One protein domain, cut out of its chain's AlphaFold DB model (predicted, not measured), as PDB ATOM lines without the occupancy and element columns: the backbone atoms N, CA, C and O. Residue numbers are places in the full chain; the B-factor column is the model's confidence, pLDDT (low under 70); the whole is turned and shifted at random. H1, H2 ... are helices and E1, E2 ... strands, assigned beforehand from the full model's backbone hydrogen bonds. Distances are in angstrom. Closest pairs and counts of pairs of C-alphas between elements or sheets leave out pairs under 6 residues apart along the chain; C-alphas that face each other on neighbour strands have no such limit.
ATOM      1  N   GLU A  71     226.912 191.053 336.891       48.72
ATOM      2  CA  GLU A  71     226.246 191.860 335.846       48.72
ATOM      3  C   GLU A  71     226.720 191.502 334.423       48.72
ATOM      4  O   GLU A  71     225.925 191.402 333.487       48.72
ATOM      5  N   ALA A  72     228.019 191.227 334.247       53.44
ATOM      6  CA  ALA A  72     228.558 190.779 332.960       53.44
ATOM      7  C   ALA A  72     228.088 189.361 332.569       53.44
ATOM      8  O   ALA A  72     228.000 189.057 331.375       53.44
ATOM      9  N   LYS A  73     227.793 188.499 333.555       56.00
ATOM     10  CA  LYS A  73     227.211 187.166 333.333       56.00
ATOM     11  C   LYS A  73     225.750 187.261 332.897       56.00
ATOM     12  O   LYS A  73     225.386 186.555 331.960       56.00
ATOM     13  N   ASP A  74     224.968 188.150 333.503       72.25
ATOM     14  CA  ASP A  74     223.551 188.343 333.166       72.25
ATOM     15  C   ASP A  74     223.375 188.986 331.782       72.25
ATOM     16  O   ASP A  74     222.585 188.498 330.973       72.25
ATOM     17  N   TYR A  75     224.198 189.985 331.441       80.12
ATOM     18  CA  TYR A  75     224.201 190.615 330.114       80.12
ATOM     19  C   TYR A  75     224.484 189.608 328.985       80.12
ATOM     20  O   TYR A  75     223.747 189.526 328.003       80.12
ATOM     21  N   LEU A  76     225.551 188.807 329.115       81.00
ATOM     22  CA  LEU A  76     225.919 187.812 328.100       81.00
ATOM     23  C   LEU A  76     224.928 186.646 328.031       81.00
ATOM     24  O   LEU A  76     224.739 186.085 326.951       81.00
ATOM     25  N   ALA A  77     224.325 186.254 329.157       82.25
ATOM     26  CA  ALA A  77     223.325 185.193 329.191       82.25
ATOM     27  C   ALA A  77     222.040 185.616 328.469       82.25
ATOM     28  O   ALA A  77     221.571 184.889 327.595       82.25
ATOM     29  N   GLU A  78     221.515 186.806 328.767       83.69
ATOM     30  CA  GLU A  78     220.317 187.327 328.107       83.69
ATOM     31  C   GLU A  78     220.569 187.610 326.618       83.69
ATOM     32  O   GLU A  78     219.753 187.229 325.776       83.69
ATOM     33  N   LEU A  79     221.741 188.159 326.264       85.94
ATOM     34  CA  LEU A  79     222.125 188.337 324.864       85.94
ATOM     35  C   LEU A  79     222.120 186.998 324.115       85.94
ATOM     36  O   LEU A  79     221.552 186.915 323.033       85.94
ATOM     37  N   LYS A  80     222.695 185.929 324.684       84.88
ATOM     38  CA  LYS A  80     222.691 184.599 324.047       84.88
ATOM     39  C   LYS A  80     221.283 184.066 323.798       84.88
ATOM     40  O   LYS A  80     221.047 183.542 322.717       84.88
ATOM     41  N   VAL A  81     220.350 184.253 324.734       86.44
ATOM     42  CA  VAL A  81     218.946 183.842 324.556       86.44
ATOM     43  C   VAL A  81     218.305 184.568 323.370       86.44
ATOM     44  O   VAL A  81     217.641 183.939 322.543       86.44
ATOM     45  N   ILE A  82     218.538 185.880 323.247       86.12
ATOM     46  CA  ILE A  82     218.055 186.665 322.102       86.12
ATOM     47  C   ILE A  82     218.693 186.149 320.806       86.12
ATOM     48  O   ILE A  82     217.996 185.936 319.820       86.12
ATOM     49  N   LEU A  83     220.006 185.911 320.789       87.44
ATOM     50  CA  LEU A  83     220.710 185.451 319.589       87.44
ATOM     51  C   LEU A  83     220.259 184.053 319.136       87.44
ATOM     52  O   LEU A  83     220.024 183.854 317.944       87.44
ATOM     53  N   GLU A  84     220.073 183.115 320.068       87.75
ATOM     54  CA  GLU A  84     219.591 181.754 319.791       87.75
ATOM     55  C   GLU A  84     218.195 181.757 319.162       87.75
ATOM     56  O   GLU A  84     217.952 181.039 318.194       87.75
ATOM     57  N   LYS A  85     217.294 182.626 319.638       88.19
ATOM     58  CA  LYS A  85     215.940 182.799 319.084       88.19
ATOM     59  C   LYS A  85     215.940 183.172 317.595       88.19
ATOM     60  O   LYS A  85     214.961 182.905 316.899       88.19
ATOM     61  N   TYR A  86     217.015 183.794 317.114       87.00
ATOM     62  CA  TYR A  86     217.134 184.307 315.750       87.00
ATOM     63  C   TYR A  86     218.263 183.656 314.941       87.00
ATOM     64  O   TYR A  86     218.635 184.192 313.898       87.00
ATOM     65  N   ASN A  87     218.793 182.513 315.392       88.00
ATOM     66  CA  ASN A  87     219.905 181.795 314.755       88.00
ATOM     67  C   ASN A  87     221.133 182.687 314.486       88.00
ATOM     68  O   ASN A  87     221.783 182.592 313.443       88.00
ATOM     69  N   MET A  88     221.444 183.575 315.427       87.88
ATOM     70  CA  MET A  88     222.612 184.450 315.373       87.88
ATOM     71  C   MET A  88     223.681 184.001 316.369       87.88
ATOM     72  O   MET A  88     223.407 183.299 317.340       87.88
ATOM     73  N   SER A  89     224.922 184.423 316.142       87.12
ATOM     74  CA  SER A  89     226.056 184.074 316.997       87.12
ATOM     75  C   SER A  89     227.015 185.245 317.199       87.12
ATOM     76  O   SER A  89     227.091 186.170 316.386       87.12
ATOM     77  N   ILE A  90     227.749 185.212 318.314       88.81
ATOM     78  CA  ILE A  90     228.815 186.174 318.602       88.81
ATOM     79  C   ILE A  90     230.054 185.762 317.803       88.81
ATOM     80  O   ILE A  90     230.645 184.719 318.071       88.81
ATOM     81  N   MET A  91     230.455 186.595 316.845       86.25
ATOM     82  CA  MET A  91     231.646 186.390 316.018       86.25
ATOM     83  C   MET A  91     232.906 186.954 316.683       86.25
ATOM     84  O   MET A  91     233.983 186.376 316.580       86.25
ATOM     85  N   GLU A  92     232.777 188.089 317.370       84.50
ATOM     86  CA  GLU A  92     233.882 188.753 318.062       84.50
ATOM     87  C   GLU A  92     233.382 189.323 319.389       84.50
ATOM     88  O   GLU A  92     232.322 189.948 319.440       84.50
ATOM     89  N   PHE A  93     234.156 189.127 320.456       83.50
ATOM     90  CA  PHE A  93     233.873 189.674 321.777       83.50
ATOM     91  C   PHE A  93     235.126 190.344 322.336       83.50
ATOM     92  O   PHE A  93     236.152 189.696 322.544       83.50
ATOM     93  N   SER A  94     235.037 191.647 322.580       76.69
ATOM     94  CA  SER A  94     236.100 192.466 323.163       76.69
ATOM     95  C   SER A  94     235.539 193.373 324.260       76.69
ATOM     96  O   SER A  94     234.325 193.497 324.432       76.69
ATOM     97  N   ASN A  95     236.422 194.059 324.992       67.62
ATOM     98  CA  ASN A  95     236.011 194.961 326.071       67.62
ATOM     99  C   ASN A  95     235.140 196.134 325.597       67.62
ATOM    100  O   ASN A  95     234.347 196.648 326.380       67.62
ATOM    101  N   SER A  96     235.261 196.556 324.336       69.69
ATOM    102  CA  SER A  96     234.514 197.692 323.785       69.69
ATOM    103  C   SER A  96     233.449 197.287 322.770       69.69
ATOM    104  O   SER A  96     232.515 198.053 322.544       69.69
ATOM    105  N   LYS A  97     233.553 196.101 322.163       81.50
ATOM    106  CA  LYS A  97     232.755 195.739 320.992       81.50
ATOM    107  C   LYS A  97     232.363 194.265 320.969       81.50
ATOM    108  O   LYS A  97     233.211 193.401 321.199       81.50
ATOM    109  N   ILE A  98     231.109 193.996 320.615       85.88
ATOM    110  CA  ILE A  98     230.582 192.655 320.346       85.88
ATOM    111  C   ILE A  98     230.052 192.637 318.916       85.88
ATOM    112  O   ILE A  98     229.175 193.435 318.593       85.88
ATOM    113  N   LYS A  99     230.578 191.753 318.065       87.44
ATOM    114  CA  LYS A  99     230.094 191.577 316.690       87.44
ATOM    115  C   LYS A  99     229.185 190.371 316.589       87.44
ATOM    116  O   LYS A  99     229.575 189.279 317.008       87.44
ATOM    117  N   ILE A 100     228.015 190.559 315.990       89.06
ATOM    118  CA  ILE A 100     227.001 189.521 315.819       89.06
ATOM    119  C   ILE A 100     226.849 189.172 314.344       89.06
ATOM    120  O   ILE A 100     226.785 190.056 313.488       89.06
ATOM    121  N   ALA A 101     226.765 187.879 314.046       87.12
ATOM    122  CA  ALA A 101     226.579 187.361 312.699       87.12
ATOM    123  C   ALA A 101     225.432 186.349 312.611       87.12
ATOM    124  O   ALA A 101     225.037 185.753 313.612       87.12
ATOM    125  N   ASP A 102     224.910 186.172 311.399       85.19
ATOM    126  CA  ASP A 102     223.945 185.121 311.075       85.19
ATOM    127  C   ASP A 102     224.629 183.756 310.867       85.19
ATOM    128  O   ASP A 102     225.854 183.628 310.916       85.19
ATOM    129  N   GLU A 103     223.828 182.728 310.586       86.00
ATOM    130  CA  GLU A 103     224.286 181.372 310.248       86.00
ATOM    131  C   GLU A 103     225.234 181.306 309.033       86.00
ATOM    132  O   GLU A 103     226.000 180.355 308.888       86.00
ATOM    133  N   SER A 104     225.208 182.322 308.164       84.12
ATOM    134  CA  SER A 104     226.072 182.442 306.984       84.12
ATOM    135  C   SER A 104     227.373 183.200 307.274       84.12
ATOM    136  O   SER A 104     228.084 183.569 306.335       84.12
ATOM    137  N   ASN A 105     227.696 183.454 308.549       83.56
ATOM    138  CA  ASN A 105     228.828 184.272 308.994       83.56
ATOM    139  C   ASN A 105     228.813 185.705 308.436       83.56
ATOM    140  O   ASN A 105     229.862 186.342 308.309       83.56
ATOM    141  N   ARG A 106     227.638 186.251 308.110       82.12
ATOM    142  CA  ARG A 106     227.496 187.653 307.708       82.12
ATOM    143  C   ARG A 106     227.187 188.494 308.931       82.12
ATOM    144  O   ARG A 106     226.220 188.229 309.644       82.12
ATOM    145  N   THR A 107     227.994 189.525 309.160       84.56
ATOM    146  CA  THR A 107     227.804 190.461 310.273       84.56
ATOM    147  C   THR A 107     226.465 191.181 310.135       84.56
ATOM    148  O   THR A 107     226.230 191.863 309.141       84.56
ATOM    149  N   GLN A 108     225.596 191.027 311.134       83.25
ATOM    150  CA  GLN A 108     224.275 191.654 311.175       83.25
ATOM    151  C   GLN A 108     224.330 192.987 311.915       83.25
ATOM    152  O   GLN A 108     223.822 193.991 311.417       83.25
ATOM    153  N   PHE A 109     224.969 193.014 313.088       84.50
ATOM    154  CA  PHE A 109     225.119 194.219 313.897       84.50
ATOM    155  C   PHE A 109     226.279 194.110 314.886       84.50
ATOM    156  O   PHE A 109     226.690 193.015 315.269       84.50
ATOM    157  N   ASP A 110     226.751 195.270 315.330       84.25
ATOM    158  CA  ASP A 110     227.762 195.404 316.364       84.25
ATOM    159  C   ASP A 110     227.205 196.196 317.551       84.25
ATOM    160  O   ASP A 110     226.600 197.260 317.378       84.25
ATOM    161  N   LEU A 111     227.461 195.692 318.757       81.44
ATOM    162  CA  LEU A 111     227.174 196.360 320.025       81.44
ATOM    163  C   LEU A 111     228.445 197.034 320.533       81.44
ATOM    164  O   LEU A 111     229.499 196.401 320.624       81.44
ATOM    165  N   ASN A 112     228.349 198.311 320.883       73.06
ATOM    166  CA  ASN A 112     229.410 199.052 321.541       73.06
ATOM    167  C   ASN A 112     229.060 199.240 323.019       73.06
ATOM    168  O   ASN A 112     228.141 199.992 323.354       73.06
ATOM    169  N   ARG A 113     229.863 198.638 323.905       64.12
ATOM    170  CA  ARG A 113     229.691 198.737 325.366       64.12
ATOM    171  C   ARG A 113     229.883 200.167 325.893       64.12
ATOM    172  O   ARG A 113     229.572 200.441 327.046       64.12
ATOM    173  N   THR A 114     230.373 201.100 325.065       59.91
ATOM    174  CA  THR A 114     230.459 202.529 325.396       59.91
ATOM    175  C   THR A 114     229.258 203.365 324.947       59.91
ATOM    176  O   THR A 114     229.274 204.562 325.235       59.91
ATOM    177  N   GLY A 115     228.243 202.789 324.285       57.47
ATOM    178  CA  GLY A 115     226.964 203.473 324.045       57.47
ATOM    179  C   GLY A 115     226.432 203.501 322.605       57.47
ATOM    180  O   GLY A 115     225.946 204.546 322.183       57.47
ATOM    181  N   GLY A 116     226.501 202.418 321.828       66.94
ATOM    182  CA  GLY A 116     225.907 202.452 320.484       66.94
ATOM    183  C   GLY A 116     225.651 201.094 319.851       66.94
ATOM    184  O   GLY A 116     226.391 200.143 320.094       66.94
ATOM    185  N   VAL A 117     224.633 201.027 318.988       73.12
ATOM    186  CA  VAL A 117     224.376 199.865 318.128       73.12
ATOM    187  C   VAL A 117     224.523 200.272 316.672       73.12
ATOM    188  O   VAL A 117     223.934 201.255 316.221       73.12
ATOM    189  N   ARG A 118     225.277 199.482 315.912       77.31
ATOM    190  CA  ARG A 118     225.383 199.636 314.461       77.31
ATOM    191  C   ARG A 118     224.817 198.406 313.781       77.31
ATOM    192  O   ARG A 118     225.323 197.316 314.004       77.31
ATOM    193  N   PHE A 119     223.816 198.589 312.929       75.19
ATOM    194  CA  PHE A 119     223.226 197.508 312.144       75.19
ATOM    195  C   PHE A 119     223.708 197.602 310.695       75.19
ATOM    196  O   PHE A 119     223.753 198.690 310.119       75.19
ATOM    197  N   TYR A 120     224.065 196.463 310.112       70.31
ATOM    198  CA  TYR A 120     224.635 196.370 308.769       70.31
ATOM    199  C   TYR A 120     223.622 195.853 307.752       70.31
ATOM    200  O   TYR A 120     223.514 196.397 306.659       70.31
ATOM    201  N   VAL A 121     222.852 194.828 308.117       65.25
ATOM    202  CA  VAL A 121     221.901 194.158 307.221       65.25
ATOM    203  C   VAL A 121     220.631 193.761 307.971       65.25
ATOM    204  O   VAL A 121     220.610 193.730 309.200       65.25
ATOM    205  N   ASN A 122     219.556 193.479 307.226       66.94
ATOM    206  CA  ASN A 122     218.276 193.008 307.768       66.94
ATOM    207  C   ASN A 122     217.715 193.892 308.894       66.94
ATOM    208  O   ASN A 122     217.125 193.411 309.857       66.94
ATOM    209  N   ILE A 123     217.840 195.212 308.736       71.00
ATOM    210  CA  ILE A 123     217.466 196.213 309.750       71.00
ATOM    211  C   ILE A 123     215.952 196.288 310.044       71.00
ATOM    212  O   ILE A 123     215.529 197.017 310.934       71.00
ATOM    213  N   ASN A 124     215.128 195.539 309.309       69.19
ATOM    214  CA  ASN A 124     213.696 195.361 309.582       69.19
ATOM    215  C   ASN A 124     213.384 194.014 310.253       69.19
ATOM    216  O   ASN A 124     212.219 193.634 310.359       69.19
ATOM    217  N   GLY A 125     214.411 193.262 310.653       72.81
ATOM    218  CA  GLY A 125     214.248 191.982 311.317       72.81
ATOM    219  C   GLY A 125     213.526 192.136 312.662       72.81
ATOM    220  O   GLY A 125     213.725 193.134 313.358       72.81
ATOM    221  N   PRO A 126     212.716 191.144 313.071       74.19
ATOM    222  CA  PRO A 126     211.996 191.181 314.349       74.19
ATOM    223  C   PRO A 126     212.930 191.295 315.567       74.19
ATOM    224  O   PRO A 126     212.525 191.800 316.607       74.19
ATOM    225  N   TRP A 127     214.188 190.880 315.420       79.75
ATOM    226  CA  TRP A 127     215.231 190.941 316.444       79.75
ATOM    227  C   TRP A 127     215.759 192.352 316.717       79.75
ATOM    228  O   TRP A 127     216.295 192.609 317.790       79.75
ATOM    229  N   VAL A 128     215.602 193.287 315.775       82.75
ATOM    230  CA  VAL A 128     216.168 194.640 315.888       82.75
ATOM    231  C   VAL A 128     215.591 195.384 317.090       82.75
ATOM    232  O   VAL A 128     216.333 195.996 317.850       82.75
ATOM    233  N   GLN A 129     214.274 195.305 317.292       82.44
ATOM    234  CA  GLN A 129     213.608 195.956 318.424       82.44
ATOM    235  C   GLN A 129     214.014 195.330 319.761       82.44
ATOM    236  O   GLN A 129     214.251 196.062 320.716       82.44
ATOM    237  N   GLU A 130     214.125 194.002 319.820       85.19
ATOM    238  CA  GLU A 130     214.498 193.270 321.039       85.19
ATOM    239  C   GLU A 130     215.947 193.564 321.447       85.19
ATOM    240  O   GLU A 130     216.219 193.774 322.623       85.19
ATOM    241  N   VAL A 131     216.858 193.699 320.475       85.12
ATOM    242  CA  VAL A 131     218.243 194.135 320.716       85.12
ATOM    243  C   VAL A 131     218.303 195.590 321.190       85.12
ATOM    244  O   VAL A 131     219.052 195.903 322.112       85.12
ATOM    245  N   VAL A 132     217.519 196.492 320.591       83.94
ATOM    246  CA  VAL A 132     217.477 197.903 321.013       83.94
ATOM    247  C   VAL A 132     216.903 198.050 322.424       83.94
ATOM    248  O   VAL A 132     217.438 198.829 323.207       83.94
ATOM    249  N   ASP A 133     215.854 197.300 322.762       83.50
ATOM    250  CA  ASP A 133     215.282 197.269 324.113       83.50
ATOM    251  C   ASP A 133     216.261 196.677 325.141       83.50
ATOM    252  O   ASP A 133     216.472 197.250 326.209       83.50
ATOM    253  N   PHE A 134     216.926 195.573 324.790       84.56
ATOM    254  CA  PHE A 134     217.984 194.967 325.598       84.56
ATOM    255  C   PHE A 134     219.104 195.971 325.913       84.56
ATOM    256  O   PHE A 134     219.454 196.177 327.076       84.56
ATOM    257  N   GLU A 135     219.616 196.669 324.899       81.06
ATOM    258  CA  GLU A 135     220.647 197.692 325.082       81.06
ATOM    259  C   GLU A 135     220.140 198.897 325.885       81.06
ATOM    260  O   GLU A 135     220.882 199.460 326.697       81.06
ATOM    261  N   ALA A 136     218.865 199.267 325.719       77.88
ATOM    262  CA  ALA A 136     218.245 200.320 326.512       77.88
ATOM    263  C   ALA A 136     218.273 199.999 328.009       77.88
ATOM    264  O   ALA A 136     218.649 200.859 328.809       77.88
ATOM    265  N   ARG A 137     217.935 198.757 328.374       79.62
ATOM    266  CA  ARG A 137     217.893 198.285 329.763       79.62
ATOM    267  C   ARG A 137     219.273 198.147 330.392       79.62
ATOM    268  O   ARG A 137     219.429 198.541 331.544       79.62
ATOM    269  N   HIS A 138     220.245 197.615 329.655       74.31
ATOM    270  CA  HIS A 138     221.557 197.262 330.210       74.31
ATOM    271  C   HIS A 138     222.609 198.364 330.091       74.31
ATOM    272  O   HIS A 138     223.412 198.540 331.001       74.31
ATOM    273  N   ASN A 139     222.620 199.120 328.988       70.62
ATOM    274  CA  ASN A 139     223.723 200.035 328.678       70.62
ATOM    275  C   ASN A 139     223.312 201.517 328.651       70.62
ATOM    276  O   ASN A 139     224.167 202.390 328.837       70.62
ATOM    277  N   TYR A 140     222.034 201.838 328.407       71.62
ATOM    278  CA  TYR A 140     221.622 203.226 328.142       71.62
ATOM    279  C   TYR A 140     220.885 203.918 329.287       71.62
ATOM    280  O   TYR A 140     221.063 205.127 329.456       71.62
ATOM    281  N   SER A 141     220.095 203.189 330.067       63.66
ATOM    282  CA  SER A 141     219.252 203.691 331.164       63.66
ATOM    283  C   SER A 141     220.038 204.365 332.304       63.66
ATOM    284  O   SER A 141     219.531 205.308 332.905       63.66
ATOM    285  N   GLY A 142     221.295 203.970 332.550       60.28
ATOM    286  CA  GLY A 142     222.178 204.569 333.575       60.28
ATOM    287  C   GLY A 142     223.306 205.469 333.050       60.28
ATOM    288  O   GLY A 142     224.044 206.070 333.829       60.28
ATOM    289  N   ASN A 143     223.474 205.570 331.731       62.62
ATOM    290  CA  ASN A 143     224.577 206.302 331.102       62.62
ATOM    291  C   ASN A 143     224.096 207.675 330.598       62.62
ATOM    292  O   ASN A 143     222.962 207.795 330.158       62.62
ATOM    293  N   LYS A 144     224.937 208.718 330.618       66.00
ATOM    294  CA  LYS A 144     224.606 210.051 330.062       66.00
ATOM    295  C   LYS A 144     225.053 210.239 328.603       66.00
ATOM    296  O   LYS A 144     224.798 211.287 328.016       66.00
ATOM    297  N   LYS A 145     225.718 209.246 328.003       66.25
ATOM    298  CA  LYS A 145     226.220 209.311 326.620       66.25
ATOM    299  C   LYS A 145     225.092 209.298 325.583       66.25
ATOM    300  O   LYS A 145     224.007 208.754 325.827       66.25
ATOM    301  N   SER A 146     225.389 209.901 324.431       70.88
ATOM    302  CA  SER A 146     224.564 209.840 323.227       70.88
ATOM    303  C   SER A 146     224.528 208.421 322.667       70.88
ATOM    304  O   SER A 146     225.539 207.724 322.668       70.88
ATOM    305  N   ILE A 147     223.360 208.021 322.178       76.88
ATOM    306  CA  ILE A 147     223.094 206.736 321.542       76.88
ATOM    307  C   ILE A 147     223.059 206.984 320.044       76.88
ATOM    308  O   ILE A 147     222.151 207.635 319.522       76.88
ATOM    309  N   GLU A 148     224.069 206.472 319.363       81.00
ATOM    310  CA  GLU A 148     224.236 206.671 317.933       81.00
ATOM    311  C   GLU A 148     223.560 205.542 317.156       81.00
ATOM    312  O   GLU A 148     223.964 204.382 317.238       81.00
ATOM    313  N   LEU A 149     222.539 205.891 316.376       80.81
ATOM    314  CA  LEU A 149     221.891 205.001 315.420       80.81
ATOM    315  C   LEU A 149     222.524 205.199 314.045       80.81
ATOM    316  O   LEU A 149     222.565 206.309 313.502       80.81
ATOM    317  N   SER A 150     223.002 204.104 313.460       80.50
ATOM    318  CA  SER A 150     223.597 204.097 312.125       80.50
ATOM    319  C   SER A 150     223.211 202.849 311.343       80.50
ATOM    320  O   SER A 150     222.966 201.787 311.914       80.50
ATOM    321  N   THR A 151     223.174 203.008 310.024       77.31
ATOM    322  CA  THR A 151     222.901 201.958 309.036       77.31
ATOM    323  C   THR A 151     223.871 202.122 307.880       77.31
ATOM    324  O   THR A 151     224.243 203.256 307.577       77.31
ATOM    325  N   ASP A 152     224.177 201.045 307.175       73.31
ATOM    326  CA  ASP A 152     224.928 201.121 305.926       73.31
ATOM    327  C   ASP A 152     224.021 201.591 304.759       73.31
ATOM    328  O   ASP A 152     222.995 200.950 304.497       73.31
ATOM    329  N   PRO A 153     224.324 202.726 304.091       74.06
ATOM    330  CA  PRO A 153     223.524 203.236 302.978       74.06
ATOM    331  C   PRO A 153     223.602 202.370 301.715       74.06
ATOM    332  O   PRO A 153     222.660 202.409 300.926       74.06
ATOM    333  N   ASP A 154     224.669 201.589 301.536       76.44
ATOM    334  CA  ASP A 154     224.894 200.793 300.324       76.44
ATOM    335  C   ASP A 154     224.152 199.448 300.369       76.44
ATOM    336  O   ASP A 154     223.926 198.812 299.339       76.44
ATOM    337  N   LEU A 155     223.742 199.015 301.566       70.44
ATOM    338  CA  LEU A 155     223.138 197.700 301.798       70.44
ATOM    339  C   LEU A 155     221.615 197.733 301.968       70.44
ATOM    340  O   LEU A 155     220.975 196.687 301.849       70.44
ATOM    341  N   VAL A 156     221.019 198.894 302.259       73.69
ATOM    342  CA  VAL A 156     219.588 198.988 302.583       73.69
ATOM    343  C   VAL A 156     218.916 200.172 301.895       73.69
ATOM    344  O   VAL A 156     219.445 201.281 301.856       73.69
ATOM    345  N   SER A 157     217.696 199.966 301.392       81.50
ATOM    346  CA  SER A 157     216.950 201.025 300.711       81.50
ATOM    347  C   SER A 157     216.584 202.185 301.651       81.50
ATOM    348  O   SER A 157     216.310 202.007 302.841       81.50
ATOM    349  N   HIS A 158     216.494 203.400 301.104       83.44
ATOM    350  CA  HIS A 158     216.149 204.607 301.867       83.44
ATOM    351  C   HIS A 158     214.832 204.465 302.665       83.44
ATOM    352  O   HIS A 158     214.727 204.903 303.812       83.44
ATOM    353  N   GLN A 159     213.814 203.819 302.084       85.00
ATOM    354  CA  GLN A 159     212.511 203.651 302.734       85.00
ATOM    355  C   GLN A 159     212.569 202.697 303.934       85.00
ATOM    356  O   GLN A 159     211.889 202.915 304.938       85.00
ATOM    357  N   GLU A 160     213.382 201.649 303.846       81.81
ATOM    358  CA  GLU A 160     213.600 200.700 304.935       81.81
ATOM    359  C   GLU A 160     214.407 201.330 306.069       81.81
ATOM    360  O   GLU A 160     214.046 201.185 307.234       81.81
ATOM    361  N   ARG A 161     215.414 202.134 305.730       84.00
ATOM    362  CA  ARG A 161     216.215 202.891 306.701       84.00
ATOM    363  C   ARG A 161     215.365 203.889 307.488       84.00
ATOM    364  O   ARG A 161     215.466 203.940 308.712       84.00
ATOM    365  N   LYS A 162     214.426 204.586 306.830       87.12
ATOM    366  CA  LYS A 162     213.429 205.435 307.516       87.12
ATOM    367  C   LYS A 162     212.635 204.646 308.561       87.12
ATOM    368  O   LYS A 162     212.502 205.094 309.697       87.12
ATOM    369  N   LYS A 163     212.085 203.487 308.175       85.44
ATOM    370  CA  LYS A 163     211.285 202.635 309.073       85.44
ATOM    371  C   LYS A 163     212.109 202.165 310.269       85.44
ATOM    372  O   LYS A 163     211.629 202.256 311.396       85.44
ATOM    373  N   TYR A 164     213.343 201.738 310.021       85.06
ATOM    374  CA  TYR A 164     214.294 201.340 311.050       85.06
ATOM    375  C   TYR A 164     214.539 202.458 312.073       85.06
ATOM    376  O   TYR A 164     214.339 202.236 313.268       85.06
ATOM    377  N   PHE A 165     214.896 203.669 311.626       86.25
ATOM    378  CA  PHE A 165     215.189 204.776 312.541       86.25
ATOM    379  C   PHE A 165     213.968 205.166 313.380       86.25
ATOM    380  O   PHE A 165     214.082 205.330 314.593       86.25
ATOM    381  N   VAL A 166     212.784 205.241 312.760       86.44
ATOM    382  CA  VAL A 166     211.523 205.514 313.471       86.44
ATOM    383  C   VAL A 166     211.222 204.428 314.507       86.44
ATOM    384  O   VAL A 166     210.799 204.740 315.619       86.44
ATOM    385  N   SER A 167     211.425 203.159 314.148       85.19
ATOM    386  CA  SER A 167     211.201 202.012 315.031       85.19
ATOM    387  C   SER A 167     212.130 202.059 316.245       85.19
ATOM    388  O   SER A 167     211.650 202.062 317.375       85.19
ATOM    389  N   CYS A 168     213.441 202.194 316.022       83.81
ATOM    390  CA  CYS A 168     214.433 202.254 317.095       83.81
ATOM    391  C   CYS A 168     214.203 203.448 318.022       83.81
ATOM    392  O   CYS A 168     214.250 203.295 319.239       83.81
ATOM    393  N   TYR A 169     213.889 204.620 317.460       86.56
ATOM    394  CA  TYR A 169     213.557 205.805 318.248       86.56
ATOM    395  C   TYR A 169     212.363 205.548 319.175       86.56
ATOM    396  O   TYR A 169     212.428 205.852 320.363       86.56
ATOM    397  N   LYS A 170     211.278 204.959 318.655       85.38
ATOM    398  CA  LYS A 170     210.086 204.653 319.458       85.38
ATOM    399  C   LYS A 170     210.385 203.651 320.568       85.38
ATOM    400  O   LYS A 170     209.902 203.853 321.676       85.38
ATOM    401  N   THR A 171     211.176 202.616 320.289       82.38
ATOM    402  CA  THR A 171     211.591 201.630 321.295       82.38
ATOM    403  C   THR A 171     212.414 202.286 322.404       82.38
ATOM    404  O   THR A 171     212.075 202.144 323.573       82.38
ATOM    405  N   LEU A 172     213.431 203.081 322.054       81.38
ATOM    406  CA  LEU A 172     214.258 203.797 323.032       81.38
ATOM    407  C   LEU A 172     213.427 204.778 323.872       81.38
ATOM    408  O   LEU A 172     213.549 204.808 325.094       81.38
ATOM    409  N   HIS A 173     212.539 205.541 323.236       81.56
ATOM    410  CA  HIS A 173     211.662 206.475 323.938       81.56
ATOM    411  C   HIS A 173     210.674 205.750 324.868       81.56
ATOM    412  O   HIS A 173     210.400 206.226 325.969       81.56
ATOM    413  N   ALA A 174     210.131 204.599 324.457       79.38
ATOM    414  CA  ALA A 174     209.272 203.774 325.309       79.38
ATOM    415  C   ALA A 174     210.032 203.196 326.516       79.38
ATOM    416  O   ALA A 174     209.455 203.080 327.593       79.38
ATOM    417  N   ALA A 175     211.330 202.919 326.359       73.25
ATOM    418  CA  ALA A 175     212.234 202.523 327.438       73.25
ATOM    419  C   ALA A 175     212.676 203.697 328.344       73.25
ATOM    420  O   ALA A 175     213.531 203.519 329.209       73.25
ATOM    421  N   GLY A 176     212.115 204.901 328.163       70.94
ATOM    422  CA  GLY A 176     212.402 206.072 328.997       70.94
ATOM    423  C   GLY A 176     213.689 206.817 328.635       70.94
ATOM    424  O   GLY A 176     214.138 207.674 329.395       70.94
ATOM    425  N   ILE A 177     214.295 206.524 327.481       75.38
ATOM    426  CA  ILE A 177     215.466 207.257 326.997       75.38
ATOM    427  C   ILE A 177     215.031 208.623 326.453       75.38
ATOM    428  O   ILE A 177     214.191 208.710 325.557       75.38
ATOM    429  N   ASP A 178     215.642 209.694 326.970       72.06
ATOM    430  CA  ASP A 178     215.408 211.063 326.496       72.06
ATOM    431  C   ASP A 178     215.721 211.187 324.992       72.06
ATOM    432  O   ASP A 178     216.802 210.807 324.533       72.06
ATOM    433  N   HIS A 179     214.794 211.782 324.233       76.56
ATOM    434  CA  HIS A 179     214.950 212.051 322.804       76.56
ATOM    435  C   HIS A 179     216.243 212.806 322.475       76.56
ATOM    436  O   HIS A 179     216.818 212.578 321.413       76.56
ATOM    437  N   LYS A 180     216.729 213.672 323.381       76.56
ATOM    438  CA  LYS A 180     217.973 214.445 323.201       76.56
ATOM    439  C   LYS A 180     219.219 213.557 323.160       76.56
ATOM    440  O   LYS A 180     220.248 213.972 322.633       76.56
ATOM    441  N   ARG A 181     219.139 212.343 323.713       76.06
ATOM    442  CA  ARG A 181     220.244 211.376 323.734       76.06
ATOM    443  C   ARG A 181     220.298 210.505 322.489       76.06
ATOM    444  O   ARG A 181     221.329 209.888 322.254       76.06
ATOM    445  N   ILE A 182     219.228 210.429 321.707       80.88
ATOM    446  CA  ILE A 182     219.172 209.595 320.504       80.88
ATOM    447  C   ILE A 182     219.698 210.422 319.334       80.88
ATOM    448  O   ILE A 182     219.203 211.512 319.069       80.88
ATOM    449  N   VAL A 183     220.703 209.917 318.624       82.50
ATOM    450  CA  VAL A 183     221.307 210.612 317.485       82.50
ATOM    451  C   VAL A 183     221.302 209.690 316.280       82.50
ATOM    452  O   VAL A 183     221.892 208.615 316.305       82.50
ATOM    453  N   ILE A 184     220.671 210.124 315.191       83.00
ATOM    454  CA  ILE A 184     220.801 209.459 313.894       83.00
ATOM    455  C   ILE A 184     222.040 210.028 313.199       83.00
ATOM    456  O   ILE A 184     222.081 211.208 312.840       83.00
ATOM    457  N   LEU A 185     223.072 209.198 313.027       81.38
ATOM    458  CA  LEU A 185     224.324 209.640 312.402       81.38
ATOM    459  C   LEU A 185     224.141 209.963 310.921       81.38
ATOM    460  O   LEU A 185     224.787 210.885 310.405       81.38
ATOM    461  N   ASP A 186     223.237 209.240 310.263       79.25
ATOM    462  CA  ASP A 186     222.962 209.427 308.851       79.25
ATOM    463  C   ASP A 186     222.286 210.774 308.575       79.25
ATOM    464  O   ASP A 186     221.210 211.073 309.096       79.25
ATOM    465  N   LYS A 187     222.940 211.593 307.744       81.56
ATOM    466  CA  LYS A 187     222.523 212.967 307.445       81.56
ATOM    467  C   LYS A 187     221.148 213.029 306.788       81.56
ATOM    468  O   LYS A 187     220.391 213.940 307.123       81.56
ATOM    469  N   ASP A 188     220.816 212.063 305.938       84.19
ATOM    470  CA  ASP A 188     219.578 212.069 305.158       84.19
ATOM    471  C   ASP A 188     218.351 211.853 306.046       84.19
ATOM    472  O   ASP A 188     217.250 212.246 305.680       84.19
ATOM    473  N   PHE A 189     218.536 211.294 307.246       83.31
ATOM    474  CA  PHE A 189     217.458 210.948 308.174       83.31
ATOM    475  C   PHE A 189     217.406 211.822 309.428       83.31
ATOM    476  O   PHE A 189     216.534 211.618 310.272       83.31
ATOM    477  N   ARG A 190     218.280 212.829 309.565       80.94
ATOM    478  CA  ARG A 190     218.295 213.713 310.750       80.94
ATOM    479  C   ARG A 190     216.990 214.474 310.955       80.94
ATOM    480  O   ARG A 190     216.627 214.736 312.095       80.94
ATOM    481  N   TYR A 191     216.256 214.758 309.879       81.56
ATOM    482  CA  TYR A 191     214.940 215.402 309.949       81.56
ATOM    483  C   TYR A 191     213.924 214.588 310.778       81.56
ATOM    484  O   TYR A 191     212.986 215.154 311.337       81.56
ATOM    485  N   LEU A 192     214.117 213.267 310.909       76.75
ATOM    486  CA  LEU A 192     213.273 212.421 311.754       76.75
ATOM    487  C   LEU A 192     213.355 212.814 313.231       76.75
ATOM    488  O   LEU A 192     212.388 212.598 313.955       76.75
ATOM    489  N   MET A 193     214.466 213.411 313.672       77.81
ATOM    490  CA  MET A 193     214.609 213.891 315.048       77.81
ATOM    491  C   MET A 193     213.608 215.010 315.364       77.81
ATOM    492  O   MET A 193     213.089 215.070 316.476       77.81
ATOM    493  N   ASP A 194     213.282 215.848 314.377       74.62
ATOM    494  CA  ASP A 194     212.276 216.901 314.516       74.62
ATOM    495  C   ASP A 194     210.850 216.353 314.350       74.62
ATOM    496  O   ASP A 194     209.948 216.742 315.093       74.62
ATOM    497  N   GLU A 195     210.633 215.422 313.409       77.25
ATOM    498  CA  GLU A 195     209.316 214.806 313.174       77.25
ATOM    499  C   GLU A 195     208.834 213.953 314.355       77.25
ATOM    500  O   GLU A 195     207.643 213.961 314.681       77.25
ATOM    501  N   LEU A 196     209.744 213.195 314.974       73.88
ATOM    502  CA  LEU A 196     209.449 212.255 316.060       73.88
ATOM    503  C   LEU A 196     209.515 212.903 317.446       73.88
ATOM    504  O   LEU A 196     209.263 212.236 318.458       73.88
ATOM    505  N   LYS A 197     209.827 214.201 317.505       71.75
ATOM    506  CA  LYS A 197     209.808 214.968 318.744       71.75
ATOM    507  C   LYS A 197     208.403 214.919 319.365       71.75
ATOM    508  O   LYS A 197     207.419 215.164 318.658       71.75
TER     509      LYS A 197
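AT A GLANCE: This is residues 71 to 197 of the 405 residues of an uncharacterized protein of Pseudomonas fluorescens (UniProt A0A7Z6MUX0). A twisted sheet of six strands is covered on one face by three helices, H1 near the edge with E1, H2 in the middle and H3 toward the other edge, while its other face is bare. The short helix H4 sits beyond the edge strand E6. The printed part has 127 residues with four named helices and six named strands, in the order H1 E1 E2 E3 E4 H2 E5 H3 E6 H4. The mixed sheet runs E1 E2 E3 E4 E5 E6, antiparallel from E1 to E4 and parallel from E4 to E6, in two layers with its helices; the class is mixed, helices and strands. The whole is compact and rounded, with a radius of gyration of the C-alphas of 13.9 A and spans of 37 by 33 by 22 A.

HOW THE PARTS SIT: H1, residues 71 to 85, is on the sheet. E1, residues 89 to 93, E2, residues 97 to 101, E3, residues 107 to 112, and E4, residues 116 to 119, form a meander, each strand the antiparallel neighbour of the one before, with three hairpins. N 91 and O 99 are 2.8 A apart between E1 and E2, N 98 and O 111 2.9 A between E2 and E3, and N 110 and O 118 2.8 A between E3 and E4, within hydrogen-bond range. H2, residues 127 to 140, lies over E4 at a height over the sheet of 9.4 A, along the strands. It touches H1, at a shallow tilt of 6 degrees, opposite ways; the closest C-alphas, of Tyr 75 and His 138, are 7.2 A apart. E5, residues 147 to 151, is parallel to E4, with N 119 and O 150 at 3.5 A; E4, H2 and E5 make a strand-helix-strand unit, two parallel neighbour strands with a helix between, with a right-handed crossover. H3, residues 158 to 174, lies over E5 on the same face as H2, at a height of 9.3 A. With residues 167 to 172 alone it touches H2, at a steep tilt of 42 degrees, the same way; the closest C-alphas, of Ala 136 and Leu 172, are 6.3 A apart. E6, residues 182 to 184, is parallel to E5, with N 149 and O 183 at 2.8 A; E5, H3 and E6 make a second right-handed unit. H4, residues 192 to 195, is only just not on the sheet, with 4 pairs of C-alphas within 10 A, and is close to but not clearly touching H3. Every O i to N i+4 pair is within hydrogen-bond range in H1 and H3, and 9 of 10 in H2; H4 is too short for one.

IN THESE COORDINATES: H1 begins at C-alpha 71 (226.246, 191.860, 335.846) and is 21.7 A long. H2 measures 18.1 A, H3 24.4 A and E3 14.3 A. H4 ends at C-alpha 195 (209.316, 214.806, 313.174).

THE WHOLE: The C-alphas of Lys 73 and Tyr 191, the two farthest apart, are 38.7 A apart. The printed part has no cut, and no link is long. The mean pLDDT of the printed part is 78.4, and 17 residues are under 70, among them 71 to 73, 113 to 116 and 141 to 145.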